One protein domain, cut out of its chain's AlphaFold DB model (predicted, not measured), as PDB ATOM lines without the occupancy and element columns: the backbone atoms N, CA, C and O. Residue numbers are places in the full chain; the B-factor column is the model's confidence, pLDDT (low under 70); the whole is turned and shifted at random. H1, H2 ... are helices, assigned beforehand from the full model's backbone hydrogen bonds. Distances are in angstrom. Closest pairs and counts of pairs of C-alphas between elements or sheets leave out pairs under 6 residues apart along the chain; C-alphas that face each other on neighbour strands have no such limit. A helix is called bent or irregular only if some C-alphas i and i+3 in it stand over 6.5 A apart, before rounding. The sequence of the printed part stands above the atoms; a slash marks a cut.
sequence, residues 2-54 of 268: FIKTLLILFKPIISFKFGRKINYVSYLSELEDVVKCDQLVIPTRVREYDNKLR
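Overview. This is residues 2 to 54 of the 268 residues of the protein "RHG01" of Poeciliopsis prolifica (blackstripe livebearer) (UniProt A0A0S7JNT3). Four short helices are strung along an open, loosely folded chain: H4, the longest, lies near H3 at one end of the long axis, while H1 and H2 lie at the other end, and residues 20 to 27 run between the two ends as a bridge. No helix touches another, and a gap is left open between H1 and H4. The printed part has 53 residues with four named helices, in the order H1, H2, H3, H4, and no named strand; its class is all helix, with 29 residues in the helices. The whole is loose, with a radius of gyration of the C-alphas of 13.1 A, and the C-alphas span 33 by 22 by 16 A along their three main axes. Residues 12 to 18, of which 16 to 18 belong to H2, stick out.

Arrangement. The longest helix, H4, residues 44 to 54, is near H3, residues 28 to 32. These two are close but not clearly touching, with 2 pairs of C-alphas within 8 A; their closest C-alphas, those of Leu 28 and Asp 50, are 6.6 A apart, and their centres are 12.2 A apart. H2, residues 16 to 19, is apart from both H3 and H4. H1, residues 2 to 10, is apart from H2, H3 and H4. In H1, H3 and H4 every O i to N i+4 pair is within hydrogen-bond range; H2, with 4 residues, is too short for such a pair, and its one O i to N i+3 pair is not within range.

Along the chain. H4 has 11 residues and measures 15.4 A from C-alpha 44 at (181.455, 2.569, 284.701) to C-alpha 54 at (166.755, 3.849, 280.320). H3 has 5 residues, from Leu 28 to Glu 32, and H2 has 4, from Phe 16 to Gly 19. H1 has 9 residues and measures 12.3 A from C-alpha 2 at (167.594, -2.579, 298.225) to C-alpha 10. No helix is bent or irregular.

Size, cuts and confidence. The two C-alphas farthest apart are those of Ser 15 and Lys 52, at 34.3 A, and the first and last printed C-alphas, those of Phe 2 and Arg 54, are 19.0 A apart. The printed part has no cut. The link from H3 to H4, 11 residues, is long; that from H2 to H3, 8 residues, is short, and that from H1 to H2, 5 residues, is tight. Residues 12 to 18 stand free. The mean pLDDT of the printed part is 70.6, and 27 residues are under 70: residues 2 to 12, residue 14, residues 16 to 23 and residues 33 to 39.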
ATOM      1  N   PHE A   2     166.915  -2.329 296.935       61.03
ATOM      2  CA  PHE A   2     167.594  -2.579 298.225       61.03
ATOM      3  C   PHE A   2     168.065  -1.312 298.974       61.03
ATOM      4  O   PHE A   2     167.747  -1.147 300.144       61.03
ATOM      5  N   ILE A   3     168.740  -0.375 298.294       62.62
ATOM      6  CA  ILE A   3     169.260   0.865 298.912       62.62
ATOM      7  C   ILE A   3     168.130   1.776 299.422       62.62
ATOM      8  O   ILE A   3     168.247   2.362 300.493       62.62
ATOM      9  N   LYS A   4     167.009   1.859 298.697       61.31
ATOM     10  CA  LYS A   4     165.833   2.643 299.111       61.31
ATOM     11  C   LYS A   4     165.194   2.048 300.368       61.31
ATOM     12  O   LYS A   4     164.867   2.787 301.290       61.31
ATOM     13  N   THR A   5     165.092   0.720 300.437       62.31
ATOM     14  CA  THR A   5     164.636   0.004 301.636       62.31
ATOM     15  C   THR A   5     165.593   0.220 302.805       62.31
ATOM     16  O   THR A   5     165.140   0.497 303.909       62.31
ATOM     17  N   LEU A   6     166.905   0.189 302.554       63.16
ATOM     18  CA  LEU A   6     167.939   0.438 303.557       63.16
ATOM     19  C   LEU A   6     167.831   1.861 304.139       63.16
ATOM     20  O   LEU A   6     167.802   2.034 305.352       63.16
ATOM     21  N   LEU A   7     167.684   2.879 303.285       64.62
ATOM     22  CA  LEU A   7     167.514   4.277 303.702       64.62
ATOM     23  C   LEU A   7     166.239   4.505 304.525       64.62
ATOM     24  O   LEU A   7     166.248   5.301 305.462       64.62
ATOM     25  N   ILE A   8     165.151   3.798 304.205       64.00
ATOM     26  CA  ILE A   8     163.908   3.836 304.988       64.00
ATOM     27  C   ILE A   8     164.111   3.165 306.354       64.00
ATOM     28  O   ILE A   8     163.661   3.703 307.363       64.00
ATOM     29  N   LEU A   9     164.831   2.040 306.397       67.19
ATOM     30  CA  LEU A   9     165.103   1.284 307.622       67.19
ATOM     31  C   LEU A   9     166.027   2.038 308.592       67.19
ATOM     32  O   LEU A   9     165.846   1.954 309.801       67.19
ATOM     33  N   PHE A  10     166.988   2.807 308.067       66.06
ATOM     34  CA  PHE A  10     167.929   3.611 308.857       66.06
ATOM     35  C   PHE A  10     167.418   5.018 309.195       66.06
ATOM     36  O   PHE A  10     168.032   5.711 310.004       66.06
ATOM     37  N   LYS A  11     166.274   5.445 308.645       65.31
ATOM     38  CA  LYS A  11     165.649   6.749 308.932       65.31
ATOM     39  C   LYS A  11     165.428   7.048 310.435       65.31
ATOM     40  O   LYS A  11     165.556   8.216 310.789       65.31
ATOM     41  N   PRO A  12     165.148   6.065 311.320       65.56
ATOM     42  CA  PRO A  12     165.059   6.285 312.771       65.56
ATOM     43  C   PRO A  12     166.419   6.477 313.465       65.56
ATOM     44  O   PRO A  12     166.479   7.052 314.545       65.56
ATOM     45  N   ILE A  13     167.499   5.972 312.864       72.81
ATOM     46  CA  ILE A  13     168.867   5.986 313.417       72.81
ATOM     47  C   ILE A  13     169.637   7.212 312.903       72.81
ATOM     48  O   ILE A  13     170.529   7.747 313.557       72.81
ATOM     49  N   ILE A  14     169.264   7.694 311.720       67.06
ATOM     50  CA  ILE A  14     169.824   8.882 311.098       67.06
ATOM     51  C   ILE A  14     169.268  10.140 311.781       67.06
ATOM     52  O   ILE A  14     168.059  10.356 311.832       67.06
ATOM     53  N   SER A  15     170.161  11.020 312.250       71.12
ATOM     54  CA  SER A  15     169.785  12.333 312.793       71.12
ATOM     55  C   SER A  15     168.852  13.081 311.839       71.12
ATOM     56  O   SER A  15     169.125  13.177 310.641       71.12
ATOM     57  N   PHE A  16     167.801  13.700 312.381       57.12
ATOM     58  CA  PHE A  16     166.837  14.506 311.626       57.12
ATOM     59  C   PHE A  16     167.514  15.541 310.705       57.12
ATOM     60  O   PHE A  16     167.090  15.747 309.567       57.12
ATOM     61  N   LYS A  17     168.624  16.149 311.156       62.69
ATOM     62  CA  LYS A  17     169.405  17.114 310.363       62.69
ATOM     63  C   LYS A  17     170.177  16.466 309.206       62.69
ATOM     64  O   LYS A  17     170.380  17.123 308.189       62.69
ATOM     65  N   PHE A  18     170.616  15.217 309.352       66.50
ATOM     66  CA  PHE A  18     171.320  14.471 308.303       66.50
ATOM     67  C   PHE A  18     170.339  13.855 307.302       66.50
ATOM     68  O   PHE A  18     170.560  13.953 306.102       66.50
ATOM     69  N   GLY A  19     169.208  13.316 307.768       64.81
ATOM     70  CA  GLY A  19     168.182  12.730 306.902       64.81
ATOM     71  C   GLY A  19     167.624  13.721 305.877       64.81
ATOM     72  O   GLY A  19     167.405  13.351 304.730       64.81
ATOM     73  N   ARG A  20     167.495  15.005 306.246       65.50
ATOM     74  CA  ARG A  20     167.105  16.090 305.321       65.50
ATOM     75  C   ARG A  20     168.124  16.378 304.210       65.50
ATOM     76  O   ARG A  20     167.788  17.099 303.279       65.50
ATOM     77  N   LYS A  21     169.356  15.875 304.324       65.94
ATOM     78  CA  LYS A  21     170.440  16.075 303.349       65.94
ATOM     79  C   LYS A  21     170.637  14.878 302.415       65.94
ATOM     80  O   LYS A  21     171.442  14.972 301.494       65.94
ATOM     81  N   ILE A  22     169.938  13.764 302.641       67.56
ATOM     82  CA  ILE A  22     170.019  12.583 301.778       67.56
ATOM     83  C   ILE A  22     168.931  12.687 300.713       67.56
ATOM     84  O   ILE A  22     167.746  12.603 301.028       67.56
ATOM     85  N   ASN A  23     169.342  12.811 299.455       66.62
ATOM     86  CA  ASN A  23     168.448  12.726 298.309       66.62
ATOM     87  C   ASN A  23     168.694  11.404 297.585       66.62
ATOM     88  O   ASN A  23     169.834  11.058 297.278       66.62
ATOM     89  N   TYR A  24     167.624  10.648 297.352       73.38
ATOM     90  CA  TYR A  24     167.670   9.444 296.534       73.38
ATOM     91  C   TYR A  24     167.244   9.814 295.118       73.38
ATOM     92  O   TYR A  24     166.137  10.312 294.931       73.38
ATOM     93  N   VAL A  25     168.103   9.521 294.151       73.62
ATOM     94  CA  VAL A  25     167.835   9.676 292.720       73.62
ATOM     95  C   VAL A  25     167.751   8.302 292.071       73.62
ATOM     96  O   VAL A  25     168.441   7.363 292.479       73.62
ATOM     97  N   SER A  26     166.865   8.166 291.092       75.44
ATOM     98  CA  SER A  26     166.635   6.910 290.371       75.44
ATOM     99  C   SER A  26     167.481   6.810 289.104       75.44
ATOM    100  O   SER A  26     167.814   5.694 288.706       75.44
ATOM    101  N   TYR A  27     167.851   7.955 288.520       81.75
ATOM    102  CA  TYR A  27     168.649   8.053 287.297       81.75
ATOM    103  C   TYR A  27     169.784   9.065 287.445       81.75
ATOM    104  O   TYR A  27     169.670  10.037 288.191       81.75
ATOM    105  N   LEU A  28     170.860   8.886 286.677       80.12
ATOM    106  CA  LEU A  28     171.982   9.830 286.657       80.12
ATOM    107  C   LEU A  28     171.598  11.228 286.137       80.12
ATOM    108  O   LEU A  28     172.242  12.195 286.522       80.12
ATOM    109  N   SER A  29     170.536  11.366 285.335       77.56
ATOM    110  CA  SER A  29     170.038  12.692 284.919       77.56
ATOM    111  C   SER A  29     169.386  13.459 286.064       77.56
ATOM    112  O   SER A  29     169.544  14.666 286.146       77.56
ATOM    113  N   GLU A  30     168.700  12.774 286.985       76.69
ATOM    114  CA  GLU A  30     168.140  13.429 288.179       76.69
ATOM    115  C   GLU A  30     169.254  13.900 289.129       76.69
ATOM    116  O   GLU A  30     169.062  14.826 289.915       76.69
ATOM    117  N   LEU A  31     170.423  13.249 289.079       74.94
ATOM    118  CA  LEU A  31     171.606  13.699 289.806       74.94
ATOM    119  C   LEU A  31     172.192  14.967 289.183       74.94
ATOM    120  O   LEU A  31     172.656  15.827 289.925       74.94
ATOM    121  N   GLU A  32     172.134  15.088 287.856       71.88
ATOM    122  CA  GLU A  32     172.690  16.207 287.088       71.88
ATOM    123  C   GLU A  32     172.010  17.545 287.416       71.88
ATOM    124  O   GLU A  32     172.680  18.573 287.521       71.88
ATOM    125  N   ASP A  33     170.706  17.507 287.706       64.94
ATOM    126  CA  ASP A  33     169.918  18.664 288.158       64.94
ATOM    127  C   ASP A  33     170.388  19.225 289.516       64.94
ATOM    128  O   ASP A  33     170.090  20.368 289.875       64.94
ATOM    129  N   VAL A  34     171.109  18.418 290.300       63.84
ATOM    130  CA  VAL A  34     171.522  18.739 291.677       63.84
ATOM    131  C   VAL A  34     173.044  18.863 291.801       63.84
ATOM    132  O   VAL A  34     173.539  19.618 292.641       63.84
ATOM    133  N   VAL A  35     173.797  18.131 290.982       64.50
ATOM    134  CA  VAL A  35     175.259  18.060 290.984       64.50
ATOM    135  C   VAL A  35     175.737  17.903 289.545       64.50
ATOM    136  O   VAL A  35     175.304  16.987 288.861       64.50
ATOM    137  N   LYS A  36     176.687  18.730 289.094       62.53
ATOM    138  CA  LYS A  36     177.297  18.584 287.762       62.53
ATOM    139  C   LYS A  36     177.961  17.205 287.646       62.53
ATOM    140  O   LYS A  36     179.046  16.995 288.186       62.53
ATOM    141  N   CYS A  37     177.306  16.260 286.969       55.00
ATOM    142  CA  CYS A  37     177.740  14.860 286.883       55.00
ATOM    143  C   CYS A  37     179.123  14.695 286.230       55.00
ATOM    144  O   CYS A  37     179.821  13.730 286.538       55.00
ATOM    145  N   ASP A  38     179.546  15.657 285.408       58.25
ATOM    146  CA  ASP A  38     180.881  15.710 284.797       58.25
ATOM    147  C   ASP A  38     182.013  15.894 285.820       58.25
ATOM    148  O   ASP A  38     183.154  15.530 285.558       58.25
ATOM    149  N   GLN A  39     181.701  16.404 287.015       52.94
ATOM    150  CA  GLN A  39     182.657  16.591 288.112       52.94
ATOM    151  C   GLN A  39     182.738  15.370 289.042       52.94
ATOM    152  O   GLN A  39     183.548  15.341 289.971       52.94
ATOM    153  N   LEU A  40     181.894  14.355 288.825       70.50
ATOM    154  CA  LEU A  40     181.862  13.135 289.623       70.50
ATOM    155  C   LEU A  40     182.526  11.987 288.862       70.50
ATOM    156  O   LEU A  40     182.140  11.636 287.745       70.50
ATOM    157  N   VAL A  41     183.472  11.307 289.514       71.88
ATOM    158  CA  VAL A  41     183.998  10.026 289.024       71.88
ATOM    159  C   VAL A  41     182.937   8.949 289.258       71.88
ATOM    160  O   VAL A  41     182.965   8.214 290.244       71.88
ATOM    161  N   ILE A  42     181.947   8.891 288.368       79.69
ATOM    162  CA  ILE A  42     180.876   7.893 288.406       79.69
ATOM    163  C   ILE A  42     181.426   6.576 287.836       79.69
ATOM    164  O   ILE A  42     181.766   6.543 286.648       79.69
ATOM    165  N   PRO A  43     181.487   5.482 288.623       85.38
ATOM    166  CA  PRO A  43     182.018   4.205 288.151       85.38
ATOM    167  C   PRO A  43     181.278   3.682 286.917       85.38
ATOM    168  O   PRO A  43     180.049   3.749 286.849       85.38
ATOM    169  N   THR A  44     182.003   3.069 285.977       79.19
ATOM    170  CA  THR A  44     181.455   2.569 284.701       79.19
ATOM    171  C   THR A  44     180.242   1.656 284.891       79.19
ATOM    172  O   THR A  44     179.238   1.810 284.203       79.19
ATOM    173  N   ARG A  45     180.269   0.786 285.912       81.50
ATOM    174  CA  ARG A  45     179.149  -0.110 286.253       81.50
ATOM    175  C   ARG A  45     177.844   0.634 286.560       81.50
ATOM    176  O   ARG A  45     176.769   0.123 286.264       81.50
ATOM    177  N   VAL A  46     177.927   1.824 287.158       81.75
ATOM    178  CA  VAL A  46     176.755   2.657 287.472       81.75
ATOM    179  C   VAL A  46     176.186   3.265 286.190       81.75
ATOM    180  O   VAL A  46     174.978   3.212 285.984       81.75
ATOM    181  N   ARG A  47     177.053   3.760 285.295       81.38
ATOM    182  CA  ARG A  47     176.649   4.293 283.981       81.38
ATOM    183  C   ARG A  47     175.990   3.222 283.108       81.38
ATOM    184  O   ARG A  47     174.941   3.456 282.520       81.38
ATOM    185  N   GLU A  48     176.560   2.020 283.072       84.00
ATOM    186  CA  GLU A  48     175.990   0.878 282.345       84.00
ATOM    187  C   GLU A  48     174.618   0.465 282.888       84.00
ATOM    188  O   GLU A  48     173.720   0.122 282.117       84.00
ATOM    189  N   TYR A  49     174.443   0.491 284.211       83.62
ATOM    190  CA  TYR A  49     173.165   0.184 284.843       83.62
ATOM    191  C   TYR A  49     172.103   1.255 284.547       83.62
ATOM    192  O   TYR A  49     170.981   0.894 284.196       83.62
ATOM    193  N   ASP A  50     172.458   2.545 284.606       85.25
ATOM    194  CA  ASP A  50     171.570   3.657 284.223       85.25
ATOM    195  C   ASP A  50     171.114   3.528 282.762       85.25
ATOM    196  O   ASP A  50     169.920   3.587 282.470       85.25
ATOM    197  N   ASN A  51     172.042   3.220 281.852       82.12
ATOM    198  CA  ASN A  51     171.736   2.989 280.439       82.12
ATOM    199  C   ASN A  51     170.793   1.795 280.230       82.12
ATOM    200  O   ASN A  51     169.861   1.884 279.432       82.12
ATOM    201  N   LYS A  52     170.988   0.690 280.963       83.44
ATOM    202  CA  LYS A  52     170.075  -0.467 280.925       83.44
ATOM    203  C   LYS A  52     168.680  -0.113 281.443       83.44
ATOM    204  O   LYS A  52     167.693  -0.536 280.846       83.44
ATOM    205  N   LEU A  53     168.593   0.673 282.519       80.44
ATOM    206  CA  LEU A  53     167.317   1.163 283.045       80.44
ATOM    207  C   LEU A  53     166.602   2.053 282.022       80.44
ATOM    208  O   LEU A  53     165.419   1.837 281.765       80.44
ATOM    209  N   ARG A  54     167.312   2.987 281.377       75.38
ATOM    210  CA  ARG A  54     166.755   3.849 280.320       75.38
ATOM    211  C   ARG A  54     166.299   3.065 279.097       75.38
ATOM    212  O   ARG A  54     165.202   3.299 278.607       75.38
TER     213      ARG A  54